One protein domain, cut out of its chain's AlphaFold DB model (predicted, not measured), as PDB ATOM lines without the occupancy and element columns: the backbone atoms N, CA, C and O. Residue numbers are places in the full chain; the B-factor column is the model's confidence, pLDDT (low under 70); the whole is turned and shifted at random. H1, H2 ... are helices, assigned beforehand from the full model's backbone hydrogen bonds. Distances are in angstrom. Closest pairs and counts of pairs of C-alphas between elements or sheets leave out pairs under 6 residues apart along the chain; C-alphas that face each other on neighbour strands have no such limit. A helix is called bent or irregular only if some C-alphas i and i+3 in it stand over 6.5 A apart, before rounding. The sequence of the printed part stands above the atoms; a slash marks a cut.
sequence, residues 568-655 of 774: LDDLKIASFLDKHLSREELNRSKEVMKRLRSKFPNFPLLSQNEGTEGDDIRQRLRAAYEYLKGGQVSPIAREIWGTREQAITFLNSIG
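What this domain is: This is residues 568 to 655 of the 774 residues of an uncharacterized protein of uncultured bacterium (UniProt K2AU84). H2, the longest helix, lies at one end of the domain and crosses H1, which lies side by side with H3 in the middle. H4 and H5 pack on H3 along residues 620 to 628 and make the other end, both apart from H2. The printed part has 88 residues with five named helices, in the order H1, H2, H3, H4, H5, and no named strand; its class is all helix. The packing is mostly crossed, with one of four touching pairs at a shallow tilt. The whole is compact, with a radius of gyration of the C-alphas of 12.5 A, and rounded, spanning 33 by 27 by 26 A.

Where its parts are: H2 is residues 583 to 599, 24.6 A from first to last C-alpha, beginning at C-alpha 583 (102.547, 90.134, 96.138). It has a kink of 44 degrees near residue 590 and is irregular, C-alphas 587 and 590 being 7.3 A apart. H1 is residues 568 to 575, beginning at C-alpha 568 (105.564, 100.585, 110.765). H3 is residues 613 to 628, 22.8 A long. H4 is residues 635 to 641. H5 is residues 644 to 653, 14.5 A long, ending at C-alpha 653 (106.740, 94.761, 126.357).

How they stand to each other: H2 touches H1, about perpendicular at 82 degrees; their closest C-alphas are those of Asp 570 and Val 592, 5.9 A apart. H1 touches H3 at a shallow tilt of 26 degrees, opposite ways, and their closest C-alphas, those of Ser 575 and Arg 622, are 5.0 A apart. H3 is the hub, touching H1, H4 and H5. With residues 620 to 627 alone it touches H4, about perpendicular at 75 degrees; the closest C-alphas are those of Ala 623 and Ala 637, 4.4 A apart. With residues 621 to 628 alone it touches H5 at a steep tilt of 51 degrees, opposite ways; the closest C-alphas are those of Ala 624 and Ala 647, 4.7 A apart. H4 and H5 are close but not clearly touching, with 1 pair of C-alphas within 8 A. H2 is apart from H3, H4 and H5, and H1 is apart from H4 and H5. In H1, H4 and H5 every O i to N i+4 pair is within hydrogen-bond range; in H2 11 of 13 are, and in H3 11 of 12.

The domain as a whole: The two C-alphas farthest apart, those of Asn 587 and Gly 642, are 33.4 A apart. The printed part has no cut. The link from H2 to H3, residues 600 to 612, is long, and the link from H4 to H5 is tight. The mean pLDDT of the printed part is 87.6, and residues 577 to 579 are under 70.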
ATOM      1  N   LEU A 568     107.004 100.604 111.026       90.00
ATOM      2  CA  LEU A 568     105.564 100.585 110.765       90.00
ATOM      3  C   LEU A 568     105.204  99.636 109.610       90.00
ATOM      4  O   LEU A 568     104.270  98.848 109.738       90.00
ATOM      5  N   ASP A 569     105.978  99.640 108.525       89.88
ATOM      6  CA  ASP A 569     105.767  98.717 107.405       89.88
ATOM      7  C   ASP A 569     106.056  97.267 107.806       89.88
ATOM      8  O   ASP A 569     105.322  96.351 107.431       89.88
ATOM      9  N   ASP A 570     107.084  97.058 108.625       92.31
ATOM     10  CA  ASP A 570     107.430  95.736 109.137       92.31
ATOM     11  C   ASP A 570     106.348  95.193 110.084       92.31
ATOM     12  O   ASP A 570     105.960  94.028 109.973       92.31
ATOM     13  N   LEU A 571     105.791  96.038 110.956       91.94
ATOM     14  CA  LEU A 571     104.667  95.698 111.831       91.94
ATOM     15  C   LEU A 571     103.380  95.431 111.051       91.94
ATOM     16  O   LEU A 571     102.643  94.495 111.376       91.94
ATOM     17  N   LYS A 572     103.119  96.202 109.992       91.50
ATOM     18  CA  LYS A 572     102.013  95.946 109.066       91.50
ATOM     19  C   LYS A 572     102.165  94.563 108.434       91.50
ATOM     20  O   LYS A 572     101.238  93.765 108.492       91.50
ATOM     21  N   ILE A 573     103.334  94.242 107.878       90.81
ATOM     22  CA  ILE A 573     103.579  92.941 107.240       90.81
ATOM     23  C   ILE A 573     103.482  91.794 108.259       90.81
ATOM     24  O   ILE A 573     102.876  90.764 107.962       90.81
ATOM     25  N   ALA A 574     104.022  91.978 109.468       89.50
ATOM     26  CA  ALA A 574     103.971  90.982 110.534       89.50
ATOM     27  C   ALA A 574     102.540  90.718 111.034       89.50
ATOM     28  O   ALA A 574     102.165  89.568 111.252       89.50
ATOM     29  N   SER A 575     101.717  91.758 111.181       88.69
ATOM     30  CA  SER A 575     100.345  91.631 111.690       88.69
ATOM     31  C   SER A 575      99.317  91.176 110.636       88.69
ATOM     32  O   SER A 575      98.267  90.643 110.996       88.69
ATOM     33  N   PHE A 576      99.623  91.300 109.336       80.81
ATOM     34  CA  PHE A 576      98.714  90.988 108.217       80.81
ATOM     35  C   PHE A 576      99.075  89.725 107.422       80.81
ATOM     36  O   PHE A 576      98.841  89.680 106.216       80.81
ATOM     37  N   LEU A 577      99.620  88.688 108.065       62.78
ATOM     38  CA  LEU A 577     100.103  87.487 107.368       62.78
ATOM     39  C   LEU A 577      99.130  86.982 106.263       62.78
ATOM     40  O   LEU A 577      98.012  86.533 106.516       62.78
ATOM     41  N   ASP A 578      99.642  87.079 105.037       60.09
ATOM     42  CA  ASP A 578      99.290  86.553 103.712       60.09
ATOM     43  C   ASP A 578      97.991  86.926 102.976       60.09
ATOM     44  O   ASP A 578      98.046  87.102 101.759       60.09
ATOM     45  N   LYS A 579      96.823  87.062 103.614       63.03
ATOM     46  CA  LYS A 579      95.562  87.226 102.840       63.03
ATOM     47  C   LYS A 579      95.285  88.647 102.335       63.03
ATOM     48  O   LYS A 579      94.478  88.819 101.426       63.03
ATOM     49  N   HIS A 580      95.946  89.651 102.908       72.31
ATOM     50  CA  HIS A 580      95.694  91.072 102.621       72.31
ATOM     51  C   HIS A 580      96.953  91.844 102.197       72.31
ATOM     52  O   HIS A 580      96.908  93.063 102.050       72.31
ATOM     53  N   LEU A 581      98.075  91.146 102.015       79.69
ATOM     54  CA  LEU A 581      99.335  91.731 101.569       79.69
ATOM     55  C   LEU A 581      99.411  91.733 100.040       79.69
ATOM     56  O   LEU A 581      98.945  90.805  99.374       79.69
ATOM     57  N   SER A 582     100.050  92.754  99.473       85.69
ATOM     58  CA  SER A 582     100.447  92.729  98.065       85.69
ATOM     59  C   SER A 582     101.440  91.589  97.799       85.69
ATOM     60  O   SER A 582     102.101  91.076  98.706       85.69
ATOM     61  N   ARG A 583     101.601  91.196  96.529       80.56
ATOM     62  CA  ARG A 583     102.547  90.134  96.138       80.56
ATOM     63  C   ARG A 583     103.995  90.450  96.538       80.56
ATOM     64  O   ARG A 583     104.753  89.538  96.858       80.56
ATOM     65  N   GLU A 584     104.375  91.722  96.533       83.94
ATOM     66  CA  GLU A 584     105.704  92.175  96.951       83.94
ATOM     67  C   GLU A 584     105.886  92.089  98.471       83.94
ATOM     68  O   GLU A 584     106.915  91.610  98.944       83.94
ATOM     69  N   GLU A 585     104.876  92.476  99.253       85.25
ATOM     70  CA  GLU A 585     104.880  92.331 100.715       85.25
ATOM     71  C   GLU A 585     104.892  90.854 101.141       85.25
ATOM     72  O   GLU A 585     105.665  90.477 102.021       85.25
ATOM     73  N   LEU A 586     104.122  90.005 100.456       80.69
ATOM     74  CA  LEU A 586     104.125  88.547 100.626       80.69
ATOM     75  C   LEU A 586     105.517  87.943 100.435       80.69
ATOM     76  O   LEU A 586     105.975  87.149 101.254       80.69
ATOM     77  N   ASN A 587     106.215  88.335  99.367       83.62
ATOM     78  CA  ASN A 587     107.557  87.826  99.085       83.62
ATOM     79  C   ASN A 587     108.580  88.257 100.149       83.62
ATOM     80  O   ASN A 587     109.545  87.532 100.393       83.62
ATOM     81  N   ARG A 588     108.362  89.408 100.799       87.12
ATOM     82  CA  ARG A 588     109.236  89.946 101.852       87.12
ATOM     83  C   ARG A 588     108.853  89.498 103.264       87.12
ATOM     84  O   ARG A 588     109.656  89.679 104.174       87.12
ATOM     85  N   SER A 589     107.688  88.884 103.481       87.81
ATOM     86  CA  SER A 589     107.167  88.589 104.828       87.81
ATOM     87  C   SER A 589     108.129  87.763 105.692       87.81
ATOM     88  O   SER A 589     108.372  88.090 106.854       87.81
ATOM     89  N   LYS A 590     108.768  86.740 105.111       85.38
ATOM     90  CA  LYS A 590     109.773  85.911 105.805       85.38
ATOM     91  C   LYS A 590     111.018  86.701 106.201       85.38
ATOM     92  O   LYS A 590     111.589  86.455 107.262       85.38
ATOM     93  N   GLU A 591     111.445  87.623 105.347       89.50
ATOM     94  CA  GLU A 591     112.595  88.487 105.606       89.50
ATOM     95  C   GLU A 591     112.279  89.498 106.711       89.50
ATOM     96  O   GLU A 591     113.072  89.650 107.638       89.50
ATOM     97  N   VAL A 592     111.086  90.104 106.672       92.12
ATOM     98  CA  VAL A 592     110.583  91.020 107.708       92.12
ATOM     99  C   VAL A 592     110.527  90.332 109.067       92.12
ATOM    100  O   VAL A 592     111.092  90.839 110.031       92.12
ATOM    101  N   MET A 593     109.935  89.136 109.149       91.25
ATOM    102  CA  MET A 593     109.856  88.389 110.410       91.25
ATOM    103  C   MET A 593     111.241  88.021 110.957       91.25
ATOM    104  O   MET A 593     111.472  88.092 112.166       91.25
ATOM    105  N   LYS A 594     112.189  87.665 110.080       89.19
ATOM    106  CA  LYS A 594     113.583  87.410 110.471       89.19
ATOM    107  C   LYS A 594     114.263  88.683 110.985       89.19
ATOM    108  O   LYS A 594     114.975  88.624 111.983       89.19
ATOM    109  N   ARG A 595     114.037  89.822 110.325       90.50
ATOM    110  CA  ARG A 595     114.588  91.127 110.713       90.50
ATOM    111  C   ARG A 595     114.034  91.603 112.053       90.50
ATOM    112  O   ARG A 595     114.827  91.977 112.912       90.50
ATOM    113  N   LEU A 596     112.717  91.532 112.252       90.31
ATOM    114  CA  LEU A 596     112.062  91.910 113.506       90.31
ATOM    115  C   LEU A 596     112.599  91.095 114.677       90.31
ATOM    116  O   LEU A 596     113.022  91.683 115.658       90.31
ATOM    117  N   ARG A 597     112.709  89.769 114.556       90.44
ATOM    118  CA  ARG A 597     113.266  88.934 115.638       90.44
ATOM    119  C   ARG A 597     114.756  89.121 115.870       90.44
ATOM    120  O   ARG A 597     115.231  88.936 116.982       90.44
ATOM    121  N   SER A 598     115.500  89.475 114.824       87.19
ATOM    122  CA  SER A 598     116.918  89.802 114.963       87.19
ATOM    123  C   SER A 598     117.138  91.119 115.707       87.19
ATOM    124  O   SER A 598     118.170  91.260 116.352       87.19
ATOM    125  N   LYS A 599     116.218  92.085 115.577       86.06
ATOM    126  CA  LYS A 599     116.294  93.396 116.245       86.06
ATOM    127  C   LYS A 599     115.595  93.413 117.605       86.06
ATOM    128  O   LYS A 599     116.054  94.094 118.510       86.06
ATOM    129  N   PHE A 600     114.519  92.647 117.741       88.19
ATOM    130  CA  PHE A 600     113.680  92.532 118.927       88.19
ATOM    131  C   PHE A 600     113.591  91.051 119.314       88.19
ATOM    132  O   PHE A 600     112.699  90.337 118.847       88.19
ATOM    133  N   PRO A 601     114.520  90.557 120.151       83.50
ATOM    134  CA  PRO A 601     114.546  89.151 120.557       83.50
ATOM    135  C   PRO A 601     113.242  88.680 121.221       83.50
ATOM    136  O   PRO A 601     112.883  87.513 121.102       83.50
ATOM    137  N   ASN A 602     112.504  89.605 121.846       88.50
ATOM    138  CA  ASN A 602     111.221  89.356 122.508       88.50
ATOM    139  C   ASN A 602     110.015  89.385 121.551       88.50
ATOM    140  O   ASN A 602     108.875  89.274 121.999       88.50
ATOM    141  N   PHE A 603     110.228  89.551 120.241       91.06
ATOM    142  CA  PHE A 603     109.132  89.607 119.279       91.06
ATOM    143  C   PHE A 603     108.465  88.225 119.123       91.06
ATOM    144  O   PHE A 603     109.123  87.267 118.695       91.06
ATOM    145  N   PRO A 604     107.160  88.101 119.413       88.94
ATOM    146  CA  PRO A 604     106.506  86.805 119.566       88.94
ATOM    147  C   PRO A 604     106.337  86.002 118.259       88.94
ATOM    148  O   PRO A 604     106.512  86.482 117.128       88.94
ATOM    149  N   LEU A 605     105.994  84.717 118.412       88.56
ATOM    150  CA  LEU A 605     105.516  83.876 117.312       88.56
ATOM    151  C   LEU A 605     104.083  84.278 116.942       88.56
ATOM    152  O   LEU A 605     103.226  84.379 117.811       88.56
ATOM    153  N   LEU A 606     103.824  84.481 115.649       88.25
ATOM    154  CA  LEU A 606     102.500  84.835 115.132       88.25
ATOM    155  C   LEU A 606     101.889  83.636 114.400       88.25
ATOM    156  O   LEU A 606     102.610  82.885 113.736       88.25
ATOM    157  N   SER A 607     100.571  83.471 114.503       83.69
ATOM    158  CA  SER A 607      99.811  82.360 113.916       83.69
ATOM    159  C   SER A 607      98.648  82.880 113.066       83.69
ATOM    160  O   SER A 607      98.083  83.933 113.346       83.69
ATOM    161  N   GLN A 608      98.297  82.142 112.009       79.94
ATOM    162  CA  GLN A 608      97.081  82.370 111.210       79.94
ATOM    163  C   GLN A 608      95.904  81.490 111.659       79.94
ATOM    164  O   GLN A 608      94.805  81.640 111.130       79.94
ATOM    165  N   ASN A 609      96.135  80.550 112.581       81.50
ATOM    166  CA  ASN A 609      95.095  79.656 113.078       81.50
ATOM    167  C   ASN A 609      94.270  80.389 114.138       81.50
ATOM    168  O   ASN A 609      94.794  80.699 115.211       81.50
ATOM    169  N   GLU A 610      93.002  80.651 113.827       84.12
ATOM    170  CA  GLU A 610      92.066  81.344 114.717       84.12
ATOM    171  C   GLU A 610      91.994  80.674 116.098       84.12
ATOM    172  O   GLU A 610      91.999  79.444 116.206       84.12
ATOM    173  N   GLY A 611      91.963  81.488 117.157       83.44
ATOM    174  CA  GLY A 611      91.844  81.021 118.545       83.44
ATOM    175  C   GLY A 611      93.140  80.496 119.179       83.44
ATOM    176  O   GLY A 611      93.115  80.023 120.312       83.44
ATOM    177  N   THR A 612      94.277  80.572 118.479       87.88
ATOM    178  CA  THR A 612      95.596  80.274 119.067       87.88
ATOM    179  C   THR A 612      96.203  81.508 119.740       87.88
ATOM    180  O   THR A 612      95.933  82.633 119.332       87.88
ATOM    181  N   GLU A 613      97.093  81.317 120.719       86.56
ATOM    182  CA  GLU A 613      97.827  82.420 121.369       86.56
ATOM    183  C   GLU A 613      98.573  83.299 120.345       86.56
ATOM    184  O   GLU A 613      98.530  84.523 120.401       86.56
ATOM    185  N   GLY A 614      99.186  82.681 119.329       87.00
ATOM    186  CA  GLY A 614      99.848  83.416 118.248       87.00
ATOM    187  C   GLY A 614      98.892  84.201 117.340       87.00
ATOM    188  O   GLY A 614      99.339  85.118 116.652       87.00
ATOM    189  N   ASP A 615      97.605  83.843 117.295       89.50
ATOM    190  CA  ASP A 615      96.578  84.618 116.596       89.50
ATOM    191  C   ASP A 615      96.115  85.805 117.447       89.50
ATOM    192  O   ASP A 615      96.066  86.920 116.931       89.50
ATOM    193  N   ASP A 616      95.901  85.613 118.752       90.38
ATOM    194  CA  ASP A 616      95.599  86.710 119.686       90.38
ATOM    195  C   ASP A 616      96.693  87.788 119.654       90.38
ATOM    196  O   ASP A 616      96.433  88.965 119.398       90.38
ATOM    197  N   ILE A 617      97.957  87.377 119.773       91.62
ATOM    198  CA  ILE A 617      99.108  88.283 119.689       91.62
ATOM    199  C   ILE A 617      99.141  89.025 118.344       91.62
ATOM    200  O   ILE A 617      99.446  90.219 118.296       91.62
ATOM    201  N   ARG A 618      98.816  88.345 117.238       92.50
ATOM    202  CA  ARG A 618      98.750  88.958 115.903       92.50
ATOM    203  C   ARG A 618      97.647  90.015 115.826       92.50
ATOM    204  O   ARG A 618      97.888  91.094 115.281       92.50
ATOM    205  N   GLN A 619      96.465  89.731 116.371       91.62
ATOM    206  CA  GLN A 619      95.343  90.673 116.419       91.62
ATOM    207  C   GLN A 619      95.675  91.894 117.284       91.62
ATOM    208  O   GLN A 619      95.468  93.032 116.859       91.62
ATOM    209  N   ARG A 620      96.301  91.674 118.443       94.19
ATOM    210  CA  ARG A 620      96.799  92.725 119.340       94.19
ATOM    211  C   ARG A 620      97.849  93.606 118.661       94.19
ATOM    212  O   ARG A 620      97.743  94.832 118.707       94.19
ATOM    213  N   LEU A 621      98.797  93.010 117.936       93.94
ATOM    214  CA  LEU A 621      99.799  93.742 117.157       93.94
ATOM    215  C   LEU A 621      99.172  94.582 116.036       93.94
ATOM    216  O   LEU A 621      99.552  95.737 115.846       93.94
ATOM    217  N   ARG A 622      98.185  94.026 115.321       91.50
ATOM    218  CA  ARG A 622      97.422  94.749 114.294       91.50
ATOM    219  C   ARG A 622      96.713  95.963 114.887       91.50
ATOM    220  O   ARG A 622      96.825  97.061 114.349       91.50
ATOM    221  N   ALA A 623      96.015  95.763 116.000       92.56
ATOM    222  CA  ALA A 623      95.315  96.827 116.701       92.56
ATOM    223  C   ALA A 623      96.285  97.904 117.215       92.56
ATOM    224  O   ALA A 623      96.000  99.091 117.089       92.56
ATOM    225  N   ALA A 624      97.463  97.516 117.719       93.19
ATOM    226  CA  ALA A 624      98.470  98.467 118.190       93.19
ATOM    227  C   ALA A 624      99.046  99.311 117.039       93.19
ATOM    228  O   ALA A 624      99.226 100.520 117.176       93.19
ATOM    229  N   TYR A 625      99.266  98.695 115.875       91.56
ATOM    230  CA  TYR A 625      99.703  99.390 114.665       91.56
ATOM    231  C   TYR A 625      98.700 100.462 114.192       91.56
ATOM    232  O   TYR A 625      99.120 101.531 113.747       91.56
ATOM    233  N   GLU A 626      97.388 100.226 114.314       91.12
ATOM    234  CA  GLU A 626      96.368 101.220 113.934       91.12
ATOM    235  C   GLU A 626      96.478 102.515 114.752       91.12
ATOM    236  O   GLU A 626      96.401 103.603 114.177       91.12
ATOM    237  N   TYR A 627      96.744 102.408 116.059       89.88
ATOM    238  CA  TYR A 627      96.984 103.567 116.929       89.88
ATOM    239  C   TYR A 627      98.258 104.340 116.564       89.88
ATOM    240  O   TYR A 627      98.307 105.559 116.732       89.88
ATOM    241  N   LEU A 628      99.281 103.658 116.044       86.38
ATOM    242  CA  LEU A 628     100.537 104.291 115.638       86.38
ATOM    243  C   LEU A 628     100.454 105.003 114.285       86.38
ATOM    244  O   LEU A 628     101.161 105.983 114.066       86.38
ATOM    245  N   LYS A 629      99.599 104.532 113.370       85.31
ATOM    246  CA  LYS A 629      99.473 105.095 112.016       85.31
ATOM    247  C   LYS A 629      98.857 106.509 112.003       85.31
ATOM    248  O   LYS A 629      98.923 107.183 110.979       85.31
ATOM    249  N   GLY A 630      98.254 106.958 113.110       74.62
ATOM    250  CA  GLY A 630      97.691 108.311 113.240       74.62
ATOM    251  C   GLY A 630      96.428 108.563 112.404       74.62
ATOM    252  O   GLY A 630      96.141 109.705 112.065       74.62
ATOM    253  N   GLY A 631      95.690 107.507 112.039       80.88
ATOM    254  CA  GLY A 631      94.422 107.586 111.300       80.88
ATOM    255  C   GLY A 631      93.208 107.182 112.146       80.88
ATOM    256  O   GLY A 631      93.303 107.010 113.359       80.88
ATOM    257  N   GLN A 632      92.052 106.992 111.501       87.06
ATOM    258  CA  GLN A 632      90.850 106.496 112.174       87.06
ATOM    259  C   GLN A 632      91.081 105.070 112.705       87.06
ATOM    260  O   GLN A 632      91.217 104.126 111.931       87.06
ATOM    261  N   VAL A 633      91.111 104.929 114.032       92.12
ATOM    262  CA  VAL A 633      91.244 103.641 114.730       92.12
ATOM    263  C   VAL A 633      89.930 102.862 114.638       92.12
ATOM    264  O   VAL A 633      88.869 103.426 114.940       92.12
ATOM    265  N   SER A 634      89.989 101.590 114.231       90.81
ATOM    266  CA  SER A 634      88.800 100.738 114.094       90.81
ATOM    267  C   SER A 634      88.127 100.442 115.446       90.81
ATOM    268  O   SER A 634      88.788 100.484 116.487       90.81
ATOM    269  N   PRO A 635      86.820 100.104 115.468       92.88
ATOM    270  CA  PRO A 635      86.135  99.696 116.697       92.88
ATOM    271  C   PRO A 635      86.825  98.529 117.411       92.88
ATOM    272  O   PRO A 635      86.966  98.566 118.625       92.88
ATOM    273  N   ILE A 636      87.340  97.556 116.651       89.25
ATOM    274  CA  ILE A 636      88.053  96.385 117.183       89.25
ATOM    275  C   ILE A 636      89.346  96.810 117.885       89.25
ATOM    276  O   ILE A 636      89.641  96.352 118.983       89.25
ATOM    277  N   ALA A 637      90.117  97.723 117.290       91.88
ATOM    278  CA  ALA A 637      91.325  98.220 117.938       91.88
ATOM    279  C   ALA A 637      91.009  98.990 119.235       91.88
ATOM    280  O   ALA A 637      91.736  98.840 120.217       91.88
ATOM    281  N   ARG A 638      89.899  99.745 119.270       94.44
ATOM    282  CA  ARG A 638      89.407 100.400 120.497       94.44
ATOM    283  C   ARG A 638      88.931  99.411 121.551       94.44
ATOM    284  O   ARG A 638      89.134  99.665 122.727       94.44
ATOM    285  N   GLU A 639      88.322  98.303 121.151       94.75
ATOM    286  CA  GLU A 639      87.910  97.242 122.072       94.75
ATOM    287  C   GLU A 639      89.122  96.548 122.709       94.75
ATOM    288  O   GLU A 639      89.145  96.337 123.916       94.75
ATOM    289  N   ILE A 640      90.158  96.257 121.914       94.12
ATOM    290  CA  ILE A 640      91.358  95.548 122.381       94.12
ATOM    291  C   ILE A 640      92.219  96.414 123.311       94.12
ATOM    292  O   ILE A 640      92.727  95.910 124.311       94.12
ATOM    293  N   TRP A 641      92.434  97.692 122.973       93.81
ATOM    294  CA  TRP A 641      93.379  98.550 123.703       93.81
ATOM    295  C   TRP A 641      92.741  99.704 124.466       93.81
ATOM    296  O   TRP A 641      93.401 100.279 125.317       93.81
ATOM    297  N   GLY A 642      91.511 100.115 124.157       91.38
ATOM    298  CA  GLY A 642      90.885 101.315 124.722       91.38
ATOM    299  C   GLY A 642      91.569 102.618 124.291       91.38
ATOM    300  O   GLY A 642      90.981 103.437 123.579       91.38
ATOM    301  N   THR A 643      92.825 102.815 124.694       92.31
ATOM    302  CA  THR A 643      93.634 104.018 124.487       92.31
ATOM    303  C   THR A 643      94.960 103.722 123.778       92.31
ATOM    304  O   THR A 643      95.434 102.584 123.706       92.31
ATOM    305  N   ARG A 644      95.593 104.778 123.253       91.75
ATOM    306  CA  ARG A 644      96.889 104.698 122.564       91.75
ATOM    307  C   ARG A 644      98.013 104.251 123.505       91.75
ATOM    308  O   ARG A 644      98.913 103.527 123.091       91.75
ATOM    309  N   GLU A 645      97.955 104.654 124.768       90.69
ATOM    310  CA  GLU A 645      98.967 104.365 125.787       90.69
ATOM    311  C   GLU A 645      99.059 102.862 126.082       90.69
ATOM    312  O   GLU A 645     100.154 102.328 126.274       90.69
ATOM    313  N   GLN A 646      97.926 102.152 126.059       92.00
ATOM    314  CA  GLN A 646      97.902 100.699 126.255       92.00
ATOM    315  C   GLN A 646      98.536  99.960 125.068       92.00
ATOM    316  O   GLN A 646      99.334  99.042 125.271       92.00
ATOM    317  N   ALA A 647      98.266 100.413 123.840       92.12
ATOM    318  CA  ALA A 647      98.914  99.894 122.637       92.12
ATOM    319  C   ALA A 647     100.443 100.097 122.670       92.12
ATOM    320  O   ALA A 647     101.195  99.172 122.364       92.12
ATOM    321  N   ILE A 648     100.915 101.275 123.097       88.94
ATOM    322  CA  ILE A 648     102.352 101.564 123.256       88.94
ATOM    323  C   ILE A 648     102.972 100.684 124.347       88.94
ATOM    324  O   ILE A 648     104.053 100.133 124.158       88.94
ATOM    325  N   THR A 649     102.276 100.487 125.468       91.00
ATOM    326  CA  THR A 649     102.749  99.624 126.564       91.00
ATOM    327  C   THR A 649     102.964  98.184 126.097       91.00
ATOM    328  O   THR A 649     103.957  97.554 126.460       91.00
ATOM    329  N   PHE A 650     102.073  97.672 125.246       93.44
ATOM    330  CA  PHE A 650     102.241  96.361 124.626       93.44
ATOM    331  C   PHE A 650     103.440  96.299 123.674       93.44
ATOM    332  O   PHE A 650     104.207  95.345 123.718       93.44
ATOM    333  N   LEU A 651     103.642  97.311 122.830       91.81
ATOM    334  CA  LEU A 651     104.805  97.343 121.938       91.81
ATOM    335  C   LEU A 651     106.117  97.381 122.732       91.81
ATOM    336  O   LEU A 651     107.044  96.628 122.424       91.81
ATOM    337  N   ASN A 652     106.150  98.158 123.817       88.62
ATOM    338  CA  ASN A 652     107.288  98.214 124.729       88.62
ATOM    339  C   ASN A 652     107.582  96.842 125.351       88.62
ATOM    340  O   ASN A 652     108.747  96.460 125.464       88.62
ATOM    341  N   SER A 653     106.550  96.076 125.728       89.75
ATOM    342  CA  SER A 653     106.740  94.761 126.357       89.75
ATOM    343  C   SER A 653     107.354  93.726 125.408       89.75
ATOM    344  O   SER A 653     108.087  92.847 125.860       89.75
ATOM    345  N   ILE A 654     107.149  93.873 124.094       90.31
ATOM    346  CA  ILE A 654     107.801  93.049 123.062       90.31
ATOM    347  C   ILE A 654     109.111  93.662 122.531       90.31
ATOM    348  O   ILE A 654     109.676  93.168 121.554       90.31
ATOM    349  N   GLY A 655     109.626  94.707 123.189       85.81
ATOM    350  CA  GLY A 655     110.921  95.332 122.895       85.81
ATOM    351  C   GLY A 655     110.893  96.435 121.831       85.81
ATOM    352  O   GLY A 655     111.951  96.877 121.395       85.81
TER     353      GLY A 655